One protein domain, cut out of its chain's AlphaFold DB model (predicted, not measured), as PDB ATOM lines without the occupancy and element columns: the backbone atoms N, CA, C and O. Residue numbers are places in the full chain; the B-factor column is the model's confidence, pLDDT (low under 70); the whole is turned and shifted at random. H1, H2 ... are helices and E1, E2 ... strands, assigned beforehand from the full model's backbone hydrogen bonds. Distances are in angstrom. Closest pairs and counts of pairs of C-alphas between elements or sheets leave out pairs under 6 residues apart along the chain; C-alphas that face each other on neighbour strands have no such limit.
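This is residues 4 to 129 of the 263 residues of the protein "Ankyrin repeats (3 copies)" of Pirellula sp. SH-Sr6A (UniProt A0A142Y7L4). A strongly twisted antiparallel sheet is built round the long strand E1, with E3 and then E2 on one side of it and E5 and E6 beside different parts of its other side; E4 extends the sheet beyond E5. The longest helix, H3, packs on one face, running along the strands, and the short H1 is on the opposite face. A long loop, residues 40 to 61, runs from the small helix H2 to E2, and its residues 56 to 57 pair with the end of E3. The printed part has 126 residues, with three named helices and six named strands in the order E1 H1 H2 E2 E3 H3 E4 E5 E6, class mixed. It is compact, with a radius of gyration of the C-alphas of 14.8 A and spans of 41 by 31 by 22 A.

The branched sheet has E1, residues 4 to 14, with three neighbours. E3, residues 72 to 81, is antiparallel to it at 151 degrees, with N 6 and O 77 2.9 A apart, within hydrogen-bond range. On the other side of E1 are E5, residues 114 to 118, with N 11 and O 117 at 2.8 A, and E6, residues 124 to 128, with N 5 and O 126 at 2.8 A. E2, residues 62 to 67, forms a hairpin with E3, with N 65 and O 74 at 2.8 A. E4, residues 109 to 111, forms a hairpin with E5, with N 111 and O 114 at 2.9 A. H3, residues 87 to 103, has a height over the sheet of 10.0 A and stands at 23 degrees to E1 on the local plane; their closest C-alphas, of Phe 6 and Gln 94, are 7.8 A apart. H1, residues 23 to 29, is on the opposite face at a height over the sheet of 7.2 A; its closest C-alphas to E2 are those of Phe 29 and Ile 64, 6.5 A. H2, residues 36 to 39, is only just not on the sheet, with 4 pairs of C-alphas within 10 A. In H3 every O i to N i+4 pair is within hydrogen-bond range; H1 has 1 of 3, beside 3 of 4 O i to N i+3 pairs, and H2 is too short for an O i to N i+4 pair.

E1 begins at C-alpha 4, (-45.323, 43.326, 57.209), and is 31.8 A long. E3 is 28.9 A long and H3 24.3 A. H3 begins at C-alpha 87, (-42.210, 54.979, 55.613), and E6 ends at C-alpha 128, (-51.027, 45.798, 59.417).

The C-alphas of Glu 16 and Arg 83 are the two farthest apart, 45.6 A. The printed part has no cut, and H2 to E2 is a long link of 22 residues. Mean pLDDT of the printed part is 77.2; residues 35 to 60, 82 and 103 to 108 are under 70.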
ATOM      1  N   ILE A   4     -45.680  42.762  58.501       89.50
ATOM      2  CA  ILE A   4     -45.323  43.326  57.209       89.50
ATOM      3  C   ILE A   4     -45.314  42.190  56.192       89.50
ATOM      4  O   ILE A   4     -44.564  41.227  56.322       89.50
ATOM      5  N   ASP A   5     -46.181  42.307  55.198       90.06
ATOM      6  CA  ASP A   5     -46.346  41.360  54.113       90.06
ATOM      7  C   ASP A   5     -45.780  41.965  52.826       90.06
ATOM      8  O   ASP A   5     -46.173  43.066  52.430       90.06
ATOM      9  N   PHE A   6     -44.902  41.218  52.167       90.25
ATOM     10  CA  PHE A   6     -44.417  41.495  50.818       90.25
ATOM     11  C   PHE A   6     -44.980  40.440  49.882       90.25
ATOM     12  O   PHE A   6     -44.905  39.250  50.193       90.25
ATOM     13  N   THR A   7     -45.549  40.851  48.750       92.06
ATOM     14  CA  THR A   7     -46.071  39.922  47.740       92.06
ATOM     15  C   THR A   7     -45.644  40.312  46.337       92.06
ATOM     16  O   THR A   7     -45.805  41.472  45.973       92.06
ATOM     17  N   ALA A   8     -45.201  39.344  45.537       91.56
ATOM     18  CA  ALA A   8     -44.932  39.523  44.108       91.56
ATOM     19  C   ALA A   8     -45.575  38.406  43.274       91.56
ATOM     20  O   ALA A   8     -45.750  37.287  43.775       91.56
ATOM     21  N   PRO A   9     -45.935  38.668  42.005       92.50
ATOM     22  CA  PRO A   9     -46.345  37.630  41.073       92.50
ATOM     23  C   PRO A   9     -45.247  36.593  40.848       92.50
ATOM     24  O   PRO A   9     -44.076  36.930  40.702       92.50
ATOM     25  N   LEU A  10     -45.659  35.330  40.776       89.88
ATOM     26  CA  LEU A  10     -44.784  34.207  40.473       89.88
ATOM     27  C   LEU A  10     -45.063  33.734  39.042       89.88
ATOM     28  O   LEU A  10     -46.195  33.390  38.681       89.88
ATOM     29  N   ILE A  11     -44.027  33.746  38.214       89.75
ATOM     30  CA  ILE A  11     -44.046  33.254  36.841       89.75
ATOM     31  C   ILE A  11     -43.493  31.836  36.865       89.75
ATOM     32  O   ILE A  11     -42.409  31.607  37.386       89.75
ATOM     33  N   VAL A  12     -44.242  30.894  36.297       90.88
ATOM     34  CA  VAL A  12     -43.837  29.487  36.222       90.88
ATOM     35  C   VAL A  12     -43.587  29.124  34.768       90.88
ATOM     36  O   VAL A  12     -44.422  29.440  33.911       90.88
ATOM     37  N   THR A  13     -42.473  28.460  34.489       91.12
ATOM     38  CA  THR A  13     -42.145  27.922  33.167       91.12
ATOM     39  C   THR A  13     -41.832  26.432  33.234       91.12
ATOM     40  O   THR A  13     -41.480  25.904  34.287       91.12
ATOM     41  N   ASP A  14     -42.002  25.737  32.111       90.62
ATOM     42  CA  ASP A  14     -41.496  24.373  31.948       90.62
ATOM     43  C   ASP A  14     -39.986  24.362  31.638       90.62
ATOM     44  O   ASP A  14     -39.352  25.413  31.529       90.62
ATOM     45  N   THR A  15     -39.416  23.170  31.438       86.38
ATOM     46  CA  THR A  15     -38.001  22.967  31.071       86.38
ATOM     47  C   THR A  15     -37.590  23.577  29.723       86.38
ATOM     48  O   THR A  15     -36.417  23.524  29.364       86.38
ATOM     49  N   GLU A  16     -38.538  24.078  28.927       89.56
ATOM     50  CA  GLU A  16     -38.297  24.767  27.653       89.56
ATOM     51  C   GLU A  16     -38.565  26.282  27.768       89.56
ATOM     52  O   GLU A  16     -38.777  26.952  26.752       89.56
ATOM     53  N   ASP A  17     -38.595  26.821  28.993       87.31
ATOM     54  CA  ASP A  17     -38.884  28.222  29.326       87.31
ATOM     55  C   ASP A  17     -40.270  28.710  28.863       87.31
ATOM     56  O   ASP A  17     -40.537  29.913  28.738       87.31
ATOM     57  N   ARG A  18     -41.215  27.794  28.617       92.25
ATOM     58  CA  ARG A  18     -42.577  28.167  28.219       92.25
ATOM     59  C   ARG A  18     -43.426  28.436  29.444       92.25
ATOM     60  O   ARG A  18     -43.556  27.592  30.325       92.25
ATOM     61  N   ARG A  19     -44.085  29.598  29.460       92.19
ATOM     62  CA  ARG A  19     -44.956  30.009  30.566       92.19
ATOM     63  C   ARG A  19     -46.133  29.052  30.755       92.19
ATOM     64  O   ARG A  19     -46.954  28.874  29.854       92.19
ATOM     65  N   ILE A  20     -46.269  28.544  31.972       92.00
ATOM     66  CA  ILE A  20     -47.389  27.720  32.415       92.00
ATOM     67  C   ILE A  20     -48.489  28.636  32.959       92.00
ATOM     68  O   ILE A  20     -48.267  29.464  33.842       92.00
ATOM     69  N   THR A  21     -49.697  28.496  32.416       92.12
ATOM     70  CA  THR A  21     -50.896  29.245  32.844       92.12
ATOM     71  C   THR A  21     -52.061  28.336  33.236       92.12
ATOM     72  O   THR A  21     -53.107  28.823  33.666       92.12
ATOM     73  N   ASP A  22     -51.896  27.016  33.110       93.00
ATOM     74  CA  ASP A  22     -52.918  26.040  33.477       93.00
ATOM     75  C   ASP A  22     -53.056  25.949  35.002       93.00
ATOM     76  O   ASP A  22     -52.175  25.461  35.714       93.00
ATOM     77  N   TRP A  23     -54.203  26.397  35.510       93.00
ATOM     78  CA  TRP A  23     -54.477  26.408  36.943       93.00
ATOM     79  C   TRP A  23     -54.516  25.009  37.574       93.00
ATOM     80  O   TRP A  23     -54.198  24.863  38.755       93.00
ATOM     81  N   SER A  24     -54.865  23.965  36.814       91.81
ATOM     82  CA  SER A  24     -54.856  22.587  37.328       91.81
ATOM     83  C   SER A  24     -53.450  22.111  37.710       91.81
ATOM     84  O   SER A  24     -53.300  21.264  38.591       91.81
ATOM     85  N   ILE A  25     -52.429  22.713  37.097       90.69
ATOM     86  CA  ILE A  25     -51.019  22.506  37.411       90.69
ATOM     87  C   ILE A  25     -50.593  23.477  38.518       90.69
ATOM     88  O   ILE A  25     -50.148  23.048  39.578       90.69
ATOM     89  N   LEU A  26     -50.806  24.784  38.317       90.75
ATOM     90  CA  LEU A  26     -50.335  25.828  39.238       90.75
ATOM     91  C   LEU A  26     -50.893  25.681  40.664       90.75
ATOM     92  O   LEU A  26     -50.180  25.904  41.641       90.75
ATOM     93  N   SER A  27     -52.157  25.273  40.804       90.75
ATOM     94  CA  SER A  27     -52.809  25.121  42.113       90.75
ATOM     95  C   SER A  27     -52.138  24.093  43.031       90.75
ATOM     96  O   SER A  27     -52.292  24.190  44.247       90.75
ATOM     97  N   GLN A  28     -51.356  23.157  42.484       89.69
ATOM     98  CA  GLN A  28     -50.648  22.125  43.254       89.69
ATOM     99  C   GLN A  28     -49.484  22.686  44.086       89.69
ATOM    100  O   GLN A  28     -49.009  22.029  45.014       89.69
ATOM    101  N   PHE A  29     -49.028  23.900  43.769       87.25
ATOM    102  CA  PHE A  29     -47.948  24.579  44.485       87.25
ATOM    103  C   PHE A  29     -48.460  25.515  45.587       87.25
ATOM    104  O   PHE A  29     -47.678  25.954  46.428       87.25
ATOM    105  N   VAL A  30     -49.764  25.809  45.625       88.88
ATOM    106  CA  VAL A  30     -50.359  26.699  46.632       88.88
ATOM    107  C   VAL A  30     -50.197  26.103  48.031       88.88
ATOM    108  O   VAL A  30     -50.532  24.946  48.272       88.88
ATOM    109  N   GLY A  31     -49.711  26.916  48.968       82.38
ATOM    110  CA  GLY A  31     -49.450  26.523  50.352       82.38
ATOM    111  C   GLY A  31     -48.068  25.912  50.583       82.38
ATOM    112  O   GLY A  31     -47.707  25.684  51.738       82.38
ATOM    113  N   ARG A  32     -47.268  25.680  49.530       83.88
ATOM    114  CA  ARG A  32     -45.851  25.342  49.708       83.88
ATOM    115  C   ARG A  32     -45.121  26.536  50.323       83.88
ATOM    116  O   ARG A  32     -45.383  27.684  49.963       83.88
ATOM    117  N   SER A  33     -44.239  26.235  51.268       76.56
ATOM    118  CA  SER A  33     -43.391  27.206  51.957       76.56
ATOM    119  C   SER A  33     -41.939  26.794  51.775       76.56
ATOM    120  O   SER A  33     -41.644  25.600  51.783       76.56
ATOM    121  N   PHE A  34     -41.064  27.774  51.613       70.69
ATOM    122  CA  PHE A  34     -39.628  27.586  51.479       70.69
ATOM    123  C   PHE A  34     -38.968  28.307  52.638       70.69
ATOM    124  O   PHE A  34     -39.189  29.511  52.815       70.69
ATOM    125  N   GLU A  35     -38.212  27.561  53.440       61.34
ATOM    126  CA  GLU A  35     -37.456  28.160  54.528       61.34
ATOM    127  C   GLU A  35     -36.368  29.051  53.940       61.34
ATOM    128  O   GLU A  35     -35.767  28.752  52.904       61.34
ATOM    129  N   ASN A  36     -36.091  30.161  54.616       54.47
ATOM    130  CA  ASN A  36     -35.088  31.115  54.152       54.47
ATOM    131  C   ASN A  36     -33.699  30.452  53.953       54.47
ATOM    132  O   ASN A  36     -32.956  30.809  53.044       54.47
ATOM    133  N   SER A  37     -33.364  29.416  54.736       49.00
ATOM    134  CA  SER A  37     -32.129  28.628  54.576       49.00
ATOM    135  C   SER A  37     -32.057  27.794  53.294       49.00
ATOM    136  O   SER A  37     -30.953  27.482  52.853       49.00
ATOM    137  N   ASP A  38     -33.196  27.446  52.690       44.84
ATOM    138  CA  ASP A  38     -33.248  26.682  51.436       44.84
ATOM    139  C   ASP A  38     -33.068  27.582  50.202       44.84
ATOM    140  O   ASP A  38     -32.668  27.112  49.135       44.84
ATOM    141  N   ILE A  39     -33.346  28.881  50.354       47.41
ATOM    142  CA  ILE A  39     -33.341  29.890  49.284       47.41
ATOM    143  C   ILE A  39     -32.013  30.660  49.232       47.41
ATOM    144  O   ILE A  39     -31.585  31.095  48.162       47.41
ATOM    145  N   LEU A  40     -31.319  30.800  50.364       41.22
ATOM    146  CA  LEU A  40     -30.042  31.511  50.472       41.22
ATOM    147  C   LEU A  40     -28.878  30.687  49.899       41.22
ATOM    148  O   LEU A  40     -28.060  30.136  50.637       41.22
ATOM    149  N   ARG A  41     -28.778  30.599  48.567       39.41
ATOM    150  CA  ARG A  41     -27.606  30.002  47.904       39.41
ATOM    151  C   ARG A  41     -26.516  30.999  47.520       39.41
ATOM    152  O   ARG A  41     -25.388  30.554  47.326       39.41
ATOM    153  N   TYR A  42     -26.781  32.304  47.470       37.09
ATOM    154  CA  TYR A  42     -25.762  33.299  47.131       37.09
ATOM    155  C   TYR A  42     -25.895  34.596  47.946       37.09
ATOM    156  O   TYR A  42     -26.976  35.008  48.345       37.09
ATOM    157  N   PHE A  43     -24.729  35.162  48.268       43.28
ATOM    158  CA  PHE A  43     -24.493  36.250  49.217       43.28
ATOM    159  C   PHE A  43     -25.070  37.601  48.747       43.28
ATOM    160  O   PHE A  43     -24.405  38.316  47.998       43.28
ATOM    161  N   GLY A  44     -26.233  37.981  49.278       39.31
ATOM    162  CA  GLY A  44     -26.678  39.372  49.424       39.31
ATOM    163  C   GLY A  44     -26.444  39.851  50.866       39.31
ATOM    164  O   GLY A  44     -26.372  39.027  51.775       39.31
ATOM    165  N   GLN A  45     -26.244  41.157  51.075       43.28
ATOM    166  CA  GLN A  45     -25.844  41.792  52.348       43.28
ATOM    167  C   GLN A  45     -26.529  41.204  53.601       43.28
ATOM    168  O   GLN A  45     -27.715  40.875  53.570       43.28
ATOM    169  N   SER A  46     -25.795  41.097  54.721       47.84
ATOM    170  CA  SER A  46     -26.386  40.649  55.995       47.84
ATOM    171  C   SER A  46     -27.595  41.520  56.333       47.84
ATOM    172  O   SER A  46     -27.529  42.740  56.179       47.84
ATOM    173  N   ILE A  47     -28.674  40.911  56.847       47.16
ATOM    174  CA  ILE A  47     -29.844  41.648  57.348       47.16
ATOM    175  C   ILE A  47     -29.413  42.770  58.304       47.16
ATOM    176  O   ILE A  47     -30.018  43.829  58.312       47.16
ATOM    177  N   ASP A  48     -28.306  42.586  59.029       43.88
ATOM    178  CA  ASP A  48     -27.752  43.538  59.998       43.88
ATOM    179  C   ASP A  48     -27.271  44.871  59.387       43.88
ATOM    180  O   ASP A  48     -27.080  45.844  60.115       43.88
ATOM    181  N   GLU A  49     -27.102  44.953  58.061       51.09
ATOM    182  CA  GLU A  49     -26.828  46.212  57.347       51.09
ATOM    183  C   GLU A  49     -28.108  47.030  57.086       51.09
ATOM    184  O   GLU A  49     -28.037  48.192  56.678       51.09
ATOM    185  N   VAL A  50     -29.284  46.457  57.369       56.78
ATOM    186  CA  VAL A  50     -30.580  47.131  57.287       56.78
ATOM    187  C   VAL A  50     -30.926  47.726  58.657       56.78
ATOM    188  O   VAL A  50     -31.101  46.978  59.621       56.78
ATOM    189  N   PRO A  51     -31.139  49.052  58.772       56.22
ATOM    190  CA  PRO A  51     -31.440  49.717  60.046       56.22
ATOM    191  C   PRO A  51     -32.636  49.141  60.826       56.22
ATOM    192  O   PRO A  51     -32.750  49.354  62.031       56.22
ATOM    193  N   VAL A  52     -33.535  48.411  60.153       63.25
ATOM    194  CA  VAL A  52     -34.737  47.818  60.755       63.25
ATOM    195  C   VAL A  52     -34.576  46.363  61.182       63.25
ATOM    196  O   VAL A  52     -35.481  45.832  61.816       63.25
ATOM    197  N   ALA A  53     -33.465  45.700  60.865       60.88
ATOM    198  CA  ALA A  53     -33.284  44.269  61.123       60.88
ATOM    199  C   ALA A  53     -33.424  43.891  62.596       60.88
ATOM    200  O   ALA A  53     -33.980  42.850  62.936       60.88
ATOM    201  N   VAL A  54     -32.990  44.800  63.465       55.09
ATOM    202  CA  VAL A  54     -33.097  44.704  64.923       55.09
ATOM    203  C   VAL A  54     -34.550  44.671  65.419       55.09
ATOM    204  O   VAL A  54     -34.819  44.280  66.551       55.09
ATOM    205  N   LEU A  55     -35.496  45.103  64.579       58.34
ATOM    206  CA  LEU A  55     -36.917  45.207  64.897       58.34
ATOM    207  C   LEU A  55     -37.718  43.980  64.447       58.34
ATOM    208  O   LEU A  55     -38.876  43.871  64.850       58.34
ATOM    209  N   LEU A  56     -37.144  43.093  63.626       65.12
ATOM    210  CA  LEU A  56     -37.858  41.998  62.966       65.12
ATOM    211  C   LEU A  56     -37.674  40.658  63.693       65.12
ATOM    212  O   LEU A  56     -36.565  40.315  64.111       65.12
ATOM    213  N   ASP A  57     -38.738  39.855  63.791       58.69
ATOM    214  CA  ASP A  57     -38.577  38.420  64.008       58.69
ATOM    215  C   ASP A  57     -38.067  37.787  62.703       58.69
ATOM    216  O   ASP A  57     -38.566  38.053  61.614       58.69
ATOM    217  N   ARG A  58     -36.971  37.024  62.759       54.62
ATOM    218  CA  ARG A  58     -36.270  36.532  61.555       54.62
ATOM    219  C   ARG A  58     -37.023  35.387  60.835       54.62
ATOM    220  O   ARG A  58     -36.385  34.446  60.375       54.62
ATOM    221  N   SER A  59     -38.354  35.425  60.731       51.94
ATOM    222  CA  SER A  59     -39.111  34.503  59.872       51.94
ATOM    223  C   SER A  59     -39.155  35.062  58.448       51.94
ATOM    224  O   SER A  59     -39.958  35.937  58.140       51.94
ATOM    225  N   GLY A  60     -38.242  34.600  57.596       54.38
ATOM    226  CA  GLY A  60     -38.089  35.062  56.209       54.38
ATOM    227  C   GLY A  60     -38.711  34.137  55.162       54.38
ATOM    228  O   GLY A  60     -38.377  34.255  53.989       54.38
ATOM    229  N   ASP A  61     -39.564  33.197  55.569       71.12
ATOM    230  CA  ASP A  61     -40.044  32.139  54.680       71.12
ATOM    231  C   ASP A  61     -40.873  32.702  53.523       71.12
ATOM    232  O   ASP A  61     -41.651  33.653  53.681       71.12
ATOM    233  N   ILE A  62     -40.724  32.085  52.352       78.62
ATOM    234  CA  ILE A  62     -41.522  32.411  51.170       78.62
ATOM    235  C   ILE A  62     -42.647  31.393  51.045       78.62
ATOM    236  O   ILE A  62     -42.405  30.193  50.948       78.62
ATOM    237  N   GLN A  63     -43.888  31.870  51.001       86.62
ATOM    238  CA  GLN A  63     -45.078  31.055  50.770       86.62
ATOM    239  C   GLN A  63     -45.641  31.292  49.373       86.62
ATOM    240  O   GLN A  63     -45.808  32.437  48.949       86.62
ATOM    241  N   ILE A  64     -46.010  30.214  48.681       87.69
ATOM    242  CA  ILE A  64     -46.741  30.297  47.414       87.69
ATOM    243  C   ILE A  64     -48.236  30.404  47.704       87.69
ATOM    244  O   ILE A  64     -48.841  29.529  48.328       87.69
ATOM    245  N   LEU A  65     -48.861  31.460  47.195       91.19
ATOM    246  CA  LEU A  65     -50.280  31.746  47.351       91.19
ATOM    247  C   LEU A  65     -50.995  31.771  46.003       91.19
ATOM    248  O   LEU A  65     -50.430  32.126  44.973       91.19
ATOM    249  N   ALA A  66     -52.287  31.460  46.027       91.12
ATOM    250  CA  ALA A  66     -53.159  31.696  44.888       91.12
ATOM    251  C   ALA A  66     -53.476  33.192  44.760       91.12
ATOM    252  O   ALA A  66     -53.953  33.825  45.707       91.12
ATOM    253  N   ASN A  67     -53.309  33.750  43.565       90.31
ATOM    254  CA  ASN A  67     -53.837  35.064  43.249       90.31
ATOM    255  C   ASN A  67     -55.350  34.972  43.022       90.31
ATOM    256  O   ASN A  67     -55.819  34.561  41.959       90.31
ATOM    257  N   SER A  68     -56.121  35.407  44.019       80.75
ATOM    258  CA  SER A  68     -57.593  35.403  43.981       80.75
ATOM    259  C   SER A  68     -58.208  36.209  42.828       80.75
ATOM    260  O   SER A  68     -59.392  36.041  42.538       80.75
ATOM    261  N   ARG A  69     -57.435  37.077  42.162       84.81
ATOM    262  CA  ARG A  69     -57.923  37.927  41.069       84.81
ATOM    263  C   ARG A  69     -57.783  37.292  39.687       84.81
ATOM    264  O   ARG A  69     -58.533  37.676  38.795       84.81
ATOM    265  N   ASN A  70     -56.816  36.395  39.474       83.88
ATOM    266  CA  ASN A  70     -56.444  35.977  38.118       83.88
ATOM    267  C   ASN A  70     -55.698  34.627  38.027       83.88
ATOM    268  O   ASN A  70     -54.666  34.585  37.370       83.88
ATOM    269  N   ASN A  71     -56.199  33.541  38.638       87.12
ATOM    270  CA  ASN A  71     -55.711  32.147  38.471       87.12
ATOM    271  C   ASN A  71     -54.183  32.007  38.275       87.12
ATOM    272  O   ASN A  71     -53.711  31.265  37.414       87.12
ATOM    273  N   SER A  72     -53.414  32.764  39.049       91.44
ATOM    274  CA  SER A  72     -51.957  32.825  38.981       91.44
ATOM    275  C   SER A  72     -51.387  32.641  40.379       91.44
ATOM    276  O   SER A  72     -52.142  32.539  41.351       91.44
ATOM    277  N   LEU A  73     -50.067  32.557  40.486       92.75
ATOM    278  CA  LEU A  73     -49.390  32.384  41.760       92.75
ATOM    279  C   LEU A  73     -48.775  33.704  42.222       92.75
ATOM    280  O   LEU A  73     -48.369  34.541  41.417       92.75
ATOM    281  N   LEU A  74     -48.728  33.878  43.537       92.19
ATOM    282  CA  LEU A  74     -47.985  34.928  44.216       92.19
ATOM    283  C   LEU A  74     -46.965  34.263  45.132       92.19
ATOM    284  O   LEU A  74     -47.272  33.245  45.750       92.19
ATOM    285  N   ALA A  75     -45.801  34.870  45.279       89.06
ATOM    286  CA  ALA A  75     -44.953  34.631  46.430       89.06
ATOM    287  C   ALA A  75     -45.291  35.634  47.525       89.06
ATOM    288  O   ALA A  75     -45.640  36.782  47.239       89.06
ATOM    289  N   LYS A  76     -45.186  35.195  48.777       88.94
ATOM    290  CA  LYS A  76     -45.371  36.038  49.949       88.94
ATOM    291  C   LYS A  76     -44.279  35.790  50.975       88.94
ATOM    292  O   LYS A  76     -44.109  34.653  51.398       88.94
ATOM    293  N   SER A  77     -43.654  36.862  51.446       84.00
ATOM    294  CA  SER A  77     -42.872  36.866  52.683       84.00
ATOM    295  C   SER A  77     -43.626  37.651  53.746       84.00
ATOM    296  O   SER A  77     -44.193  38.710  53.465       84.00
ATOM    297  N   SER A  78     -43.645  37.122  54.965       83.44
ATOM    298  CA  SER A  78     -44.287  37.754  56.117       83.44
ATOM    299  C   SER A  78     -43.275  37.916  57.239       83.44
ATOM    300  O   SER A  78     -42.774  36.930  57.764       83.44
ATOM    301  N   LEU A  79     -43.035  39.160  57.635       78.81
ATOM    302  CA  LEU A  79     -42.161  39.530  58.746       78.81
ATOM    303  C   LEU A  79     -43.009  40.144  59.859       78.81
ATOM    304  O   LEU A  79     -44.025  40.789  59.574       78.81
ATOM    305  N   ARG A  80     -42.612  40.011  61.126       76.75
ATOM    306  CA  ARG A  80     -43.223  40.790  62.209       76.75
ATOM    307  C   ARG A  80     -42.221  41.749  62.807       76.75
ATOM    308  O   ARG A  80     -41.094  41.390  63.117       76.75
ATOM    309  N   SER A  81     -42.680  42.974  63.024       73.38
ATOM    310  CA  SER A  81     -41.909  44.010  63.695       73.38
ATOM    311  C   SER A  81     -42.386  44.202  65.132       73.38
ATOM    312  O   SER A  81     -43.578  44.081  65.439       73.38
ATOM    313  N   ILE A  82     -41.468  44.551  66.032       66.31
ATOM    314  CA  ILE A  82     -41.796  44.904  67.422       66.31
ATOM    315  C   ILE A  82     -42.646  46.181  67.525       66.31
ATOM    316  O   ILE A  82     -43.333  46.383  68.526       66.31
ATOM    317  N   ARG A  83     -42.641  47.032  66.488       76.94
ATOM    318  CA  ARG A  83     -43.470  48.244  66.384       76.94
ATOM    319  C   ARG A  83     -43.850  48.563  64.941       76.94
ATOM    320  O   ARG A  83     -43.297  47.993  64.006       76.94
ATOM    321  N   MET A  84     -44.741  49.533  64.756       81.38
ATOM    322  CA  MET A  84     -45.021  50.060  63.420       81.38
ATOM    323  C   MET A  84     -43.752  50.711  62.862       81.38
ATOM    324  O   MET A  84     -43.132  51.544  63.533       81.38
ATOM    325  N   LEU A  85     -43.368  50.309  61.657       82.38
ATOM    326  CA  LEU A  85     -42.264  50.898  60.911       82.38
ATOM    327  C   LEU A  85     -42.709  52.196  60.230       82.38
ATOM    328  O   LEU A  85     -43.858  52.312  59.789       82.38
ATOM    329  N   THR A  86     -41.800  53.166  60.160       86.81
ATOM    330  CA  THR A  86     -41.989  54.408  59.401       86.81
ATOM    331  C   THR A  86     -41.927  54.139  57.893       86.81
ATOM    332  O   THR A  86     -41.553  53.052  57.460       86.81
ATOM    333  N   ALA A  87     -42.294  55.123  57.069       87.06
ATOM    334  CA  ALA A  87     -42.210  54.979  55.613       87.06
ATOM    335  C   ALA A  87     -40.770  54.704  55.138       87.06
ATOM    336  O   ALA A  87     -40.553  53.786  54.359       87.06
ATOM    337  N   GLU A  88     -39.795  55.438  55.677       83.50
ATOM    338  CA  GLU A  88     -38.374  55.291  55.333       83.50
ATOM    339  C   GLU A  88     -37.827  53.912  55.743       83.50
ATOM    340  O   GLU A  88     -37.099  53.265  54.994       83.50
ATOM    341  N   GLU A  89     -38.254  53.414  56.904       83.31
ATOM    342  CA  GLU A  89     -37.931  52.071  57.396       83.31
ATOM    343  C   GLU A  89     -38.548  50.960  56.537       83.31
ATOM    344  O   GLU A  89     -37.899  49.950  56.270       83.31
ATOM    345  N   LEU A  90     -39.792  51.145  56.088       87.50
ATOM    346  CA  LEU A  90     -40.461  50.212  55.184       87.50
ATOM    347  C   LEU A  90     -39.805  50.176  53.805       87.50
ATOM    348  O   LEU A  90     -39.723  49.102  53.217       87.50
ATOM    349  N   ASP A  91     -39.341  51.317  53.296       86.56
ATOM    350  CA  ASP A  91     -38.642  51.393  52.011       86.56
ATOM    351  C   ASP A  91     -37.270  50.711  52.090       86.56
ATOM    352  O   ASP A  91     -36.926  49.918  51.215       86.56
ATOM    353  N   ALA A  92     -36.523  50.926  53.179       80.19
ATOM    354  CA  ALA A  92     -35.281  50.198  53.434       80.19
ATOM    355  C   ALA A  92     -35.514  48.680  53.538       80.19
ATOM    356  O   ALA A  92     -34.756  47.896  52.965       80.19
ATOM    357  N   LEU A  93     -36.584  48.262  54.225       83.06
ATOM    358  CA  LEU A  93     -36.958  46.853  54.327       83.06
ATOM    359  C   LEU A  93     -37.372  46.259  52.977       83.06
ATOM    360  O   LEU A  93     -36.996  45.132  52.673       83.06
ATOM    361  N   GLN A  94     -38.127  47.005  52.168       86.50
ATOM    362  CA  GLN A  94     -38.533  46.556  50.838       86.50
ATOM    363  C   GLN A  94     -37.323  46.306  49.946       86.50
ATOM    364  O   GLN A  94     -37.230  45.228  49.372       86.50
ATOM    365  N   ASN A  95     -36.371  47.240  49.901       82.69
ATOM    366  CA  ASN A  95     -35.143  47.071  49.120       82.69
ATOM    367  C   ASN A  95     -34.364  45.817  49.546       82.69
ATOM    368  O   ASN A  95     -33.826  45.103  48.705       82.69
ATOM    369  N   TYR A  96     -34.322  45.527  50.849       77.81
ATOM    370  CA  TYR A  96     -33.687  44.314  51.361       77.81
ATOM    371  C   TYR A  96     -34.424  43.035  50.939       77.81
ATOM    372  O   TYR A  96     -33.791  42.078  50.489       77.81
ATOM    373  N   VAL A  97     -35.754  43.008  51.072       79.56
ATOM    374  CA  VAL A  97     -36.571  41.851  50.674       79.56
ATOM    375  C   VAL A  97     -36.474  41.621  49.171       79.56
ATOM    376  O   VAL A  97     -36.282  40.486  48.759       79.56
ATOM    377  N   GLU A  98     -36.537  42.677  48.361       82.06
ATOM    378  CA  GLU A  98     -36.370  42.599  46.908       82.06
ATOM    379  C   GLU A  98     -34.981  42.104  46.513       82.06
ATOM    380  O   GLU A  98     -34.884  41.250  45.639       82.06
ATOM    381  N   GLY A  99     -33.918  42.560  47.185       74.69
ATOM    382  CA  GLY A  99     -32.568  42.030  46.980       74.69
ATOM    383  C   GLY A  99     -32.471  40.543  47.329       74.69
ATOM    384  O   GLY A  99     -31.981  39.747  46.537       74.69
ATOM    385  N   THR A 100     -33.033  40.141  48.472       72.25
ATOM    386  CA  THR A 100     -33.065  38.731  48.905       72.25
ATOM    387  C   THR A 100     -33.879  37.863  47.945       72.25
ATOM    388  O   THR A 100     -33.514  36.730  47.640       72.25
ATOM    389  N   TRP A 101     -35.000  38.391  47.456       77.62
ATOM    390  CA  TRP A 101     -35.828  37.735  46.456       77.62
ATOM    391  C   TRP A 101     -35.115  37.633  45.118       77.62
ATOM    392  O   TRP A 101     -35.172  36.564  44.530       77.62
ATOM    393  N   SER A 102     -34.432  38.689  44.669       75.06
ATOM    394  CA  SER A 102     -33.629  38.705  43.446       75.06
ATOM    395  C   SER A 102     -32.557  37.624  43.483       75.06
ATOM    396  O   SER A 102     -32.546  36.771  42.607       75.06
ATOM    397  N   ASP A 103     -31.730  37.604  44.529       65.81
ATOM    398  CA  ASP A 103     -30.573  36.703  44.642       65.81
ATOM    399  C   ASP A 103     -30.958  35.251  45.006       65.81
ATOM    400  O   ASP A 103     -30.135  34.336  44.917       65.81
ATOM    401  N   GLY A 104     -32.201  35.037  45.452       64.00
ATOM    402  CA  GLY A 104     -32.771  33.744  45.826       64.00
ATOM    403  C   GLY A 104     -33.719  33.188  44.762       64.00
ATOM    404  O   GLY A 104     -33.295  32.688  43.725       64.00
ATOM    405  N   VAL A 105     -35.031  33.259  45.017       58.75
ATOM    406  CA  VAL A 105     -36.076  32.741  44.101       58.75
ATOM    407  C   VAL A 105     -36.055  33.439  42.727       58.75
ATOM    408  O   VAL A 105     -36.484  32.858  41.734       58.75
ATOM    409  N   GLY A 106     -35.552  34.670  42.648       57.75
ATOM    410  CA  GLY A 106     -35.395  35.457  41.424       57.75
ATOM    411  C   GLY A 106     -34.351  34.898  40.455       57.75
ATOM    412  O   GLY A 106     -34.542  35.020  39.247       57.75
ATOM    413  N   GLU A 107     -33.335  34.189  40.954       60.31
ATOM    414  CA  GLU A 107     -32.312  33.482  40.163       60.31
ATOM    415  C   GLU A 107     -32.771  32.086  39.680       60.31
ATOM    416  O   GLU A 107     -31.960  31.317  39.171       60.31
ATOM    417  N   CYS A 108     -34.078  31.791  39.765       65.69
ATOM    418  CA  CYS A 108     -34.751  30.530  39.420       65.69
ATOM    419  C   CYS A 108     -34.794  29.502  40.563       65.69
ATOM    420  O   CYS A 108     -33.807  28.848  40.902       65.69
ATOM    421  N   LEU A 109     -35.997  29.293  41.105       72.75
ATOM    422  CA  LEU A 109     -36.310  28.142  41.950       72.75
ATOM    423  C   LEU A 109     -36.823  26.992  41.071       72.75
ATOM    424  O   LEU A 109     -37.844  27.143  40.403       72.75
ATOM    425  N   GLU A 110     -36.149  25.842  41.095       76.56
ATOM    426  CA  GLU A 110     -36.554  24.647  40.339       76.56
ATOM    427  C   GLU A 110     -37.326  23.655  41.222       76.56
ATOM    428  O   GLU A 110     -36.832  23.209  42.261       76.56
ATOM    429  N   LEU A 111     -38.539  23.282  40.805       75.56
ATOM    430  CA  LEU A 111     -39.388  22.299  41.484       75.56
ATOM    431  C   LEU A 111     -40.167  21.477  40.468       75.56
ATOM    432  O   LEU A 111     -40.828  22.042  39.607       75.56
ATOM    433  N   ASP A 112     -40.173  20.154  40.637       80.62
ATOM    434  CA  ASP A 112     -41.002  19.242  39.838       80.62
ATOM    435  C   ASP A 112     -40.856  19.483  38.307       80.62
ATOM    436  O   ASP A 112     -41.850  19.519  37.583       80.62
ATOM    437  N   ASP A 113     -39.615  19.680  37.830       85.88
ATOM    438  CA  ASP A 113     -39.246  20.017  36.437       85.88
ATOM    439  C   ASP A 113     -39.819  21.358  35.917       85.88
ATOM    440  O   ASP A 113     -39.985  21.565  34.712       85.88
ATOM    441  N   MET A 114     -40.130  22.286  36.825       87.62
ATOM    442  CA  MET A 114     -40.594  23.639  36.520       87.62
ATOM    443  C   MET A 114     -39.700  24.684  37.173       87.62
ATOM    444  O   MET A 114     -39.200  24.493  38.282       87.62
ATOM    445  N   SER A 115     -39.576  25.818  36.498       87.50
ATOM    446  CA  SER A 115     -38.808  26.970  36.954       87.50
ATOM    447  C   SER A 115     -39.749  28.069  37.429       87.50
ATOM    448  O   SER A 115     -40.758  28.365  36.783       87.50
ATOM    449  N   PHE A 116     -39.432  28.672  38.570       85.50
ATOM    450  CA  PHE A 116     -40.231  29.711  39.206       85.50
ATOM    451  C   PHE A 116     -39.426  31.006  39.309       85.50
ATOM    452  O   PHE A 116     -38.312  31.003  39.827       85.50
ATOM    453  N   TYR A 117     -40.030  32.110  38.866       84.81
ATOM    454  CA  TYR A 117     -39.437  33.448  38.855       84.81
ATOM    455  C   TYR A 117     -40.357  34.460  39.529       84.81
ATOM    456  O   TYR A 117     -41.578  34.399  39.374       84.81
ATOM    457  N   LEU A 118     -39.772  35.431  40.224       85.00
ATOM    458  CA  LEU A 118     -40.503  36.555  40.803       85.00
ATOM    459  C   LEU A 118     -40.548  37.735  39.835       85.00
ATOM    460  O   LEU A 118     -39.522  38.162  39.315       85.00
ATOM    461  N   ASP A 119     -41.739  38.292  39.632       87.75
ATOM    462  CA  ASP A 119     -41.910  39.580  38.959       87.75
ATOM    463  C   ASP A 119     -41.700  40.716  39.974       87.75
ATOM    464  O   ASP A 119     -42.636  41.157  40.649       87.75
ATOM    465  N   LEU A 120     -40.443  41.143  40.119       84.00
ATOM    466  CA  LEU A 120     -40.036  42.175  41.079       84.00
ATOM    467  C   LEU A 120     -40.481  43.592  40.678       84.00
ATOM    468  O   LEU A 120     -40.490  44.481  41.524       84.00
ATOM    469  N   ASP A 121     -40.948  43.805  39.443       85.81
ATOM    470  CA  ASP A 121     -41.524  45.093  39.029       85.81
ATOM    471  C   ASP A 121     -42.904  45.341  39.676       85.81
ATOM    472  O   ASP A 121     -43.444  46.450  39.621       85.81
ATOM    473  N   GLN A 122     -43.506  44.306  40.278       86.31
ATOM    474  CA  GLN A 122     -44.869  44.320  40.816       86.31
ATOM    475  C   GLN A 122     -44.945  43.856  42.279       86.31
ATOM    476  O   GLN A 122     -45.828  43.078  42.649       86.31
ATOM    477  N   VAL A 123     -44.045  44.351  43.130       88.94
ATOM    478  CA  VAL A 123     -44.064  44.072  44.574       88.94
ATOM    479  C   VAL A 123     -45.106  44.946  45.283       88.94
ATOM    480  O   VAL A 123     -45.047  46.174  45.252       88.94
ATOM    481  N   ASP A 124     -46.067  44.310  45.957       91.62
ATOM    482  CA  ASP A 124     -46.994  44.964  46.891       91.62
ATOM    483  C   ASP A 124     -46.498  44.775  48.329       91.62
ATOM    484  O   ASP A 124     -46.095  43.677  48.723       91.62
ATOM    485  N   ARG A 125     -46.567  45.846  49.124       92.31
ATOM    486  CA  ARG A 125     -46.135  45.882  50.524       92.31
ATOM    487  C   ARG A 125     -47.281  46.340  51.406       92.31
ATOM    488  O   ARG A 125     -47.850  47.412  51.196       92.31
ATOM    489  N   ARG A 126     -47.574  45.577  52.459       91.75
ATOM    490  CA  ARG A 126     -48.611  45.926  53.439       91.75
ATOM    491  C   ARG A 126     -48.108  45.753  54.852       91.75
ATOM    492  O   ARG A 126     -47.578  44.706  55.190       91.75
ATOM    493  N   GLN A 127     -48.323  46.765  55.681       89.75
ATOM    494  CA  GLN A 127     -48.110  46.673  57.118       89.75
ATOM    495  C   GLN A 127     -49.457  46.808  57.819       89.75
ATOM    496  O   GLN A 127     -50.166  47.795  57.621       89.75
ATOM    497  N   GLU A 128     -49.787  45.831  58.650       88.50
ATOM    498  CA  GLU A 128     -51.027  45.798  59.417       88.50
ATOM    499  C   GLU A 128     -50.717  45.425  60.866       88.50
ATOM    500  O   GLU A 128     -49.965  44.485  61.133       88.50
ATOM    501  N   ASP A 129     -51.316  46.142  61.817       79.31
ATOM    502  CA  ASP A 129     -51.376  45.663  63.195       79.31
ATOM    503  C   ASP A 129     -52.553  44.691  63.304       79.31
ATOM    504  O   ASP A 129     -53.699  45.083  63.527       79.31
TER     505      ASP A 129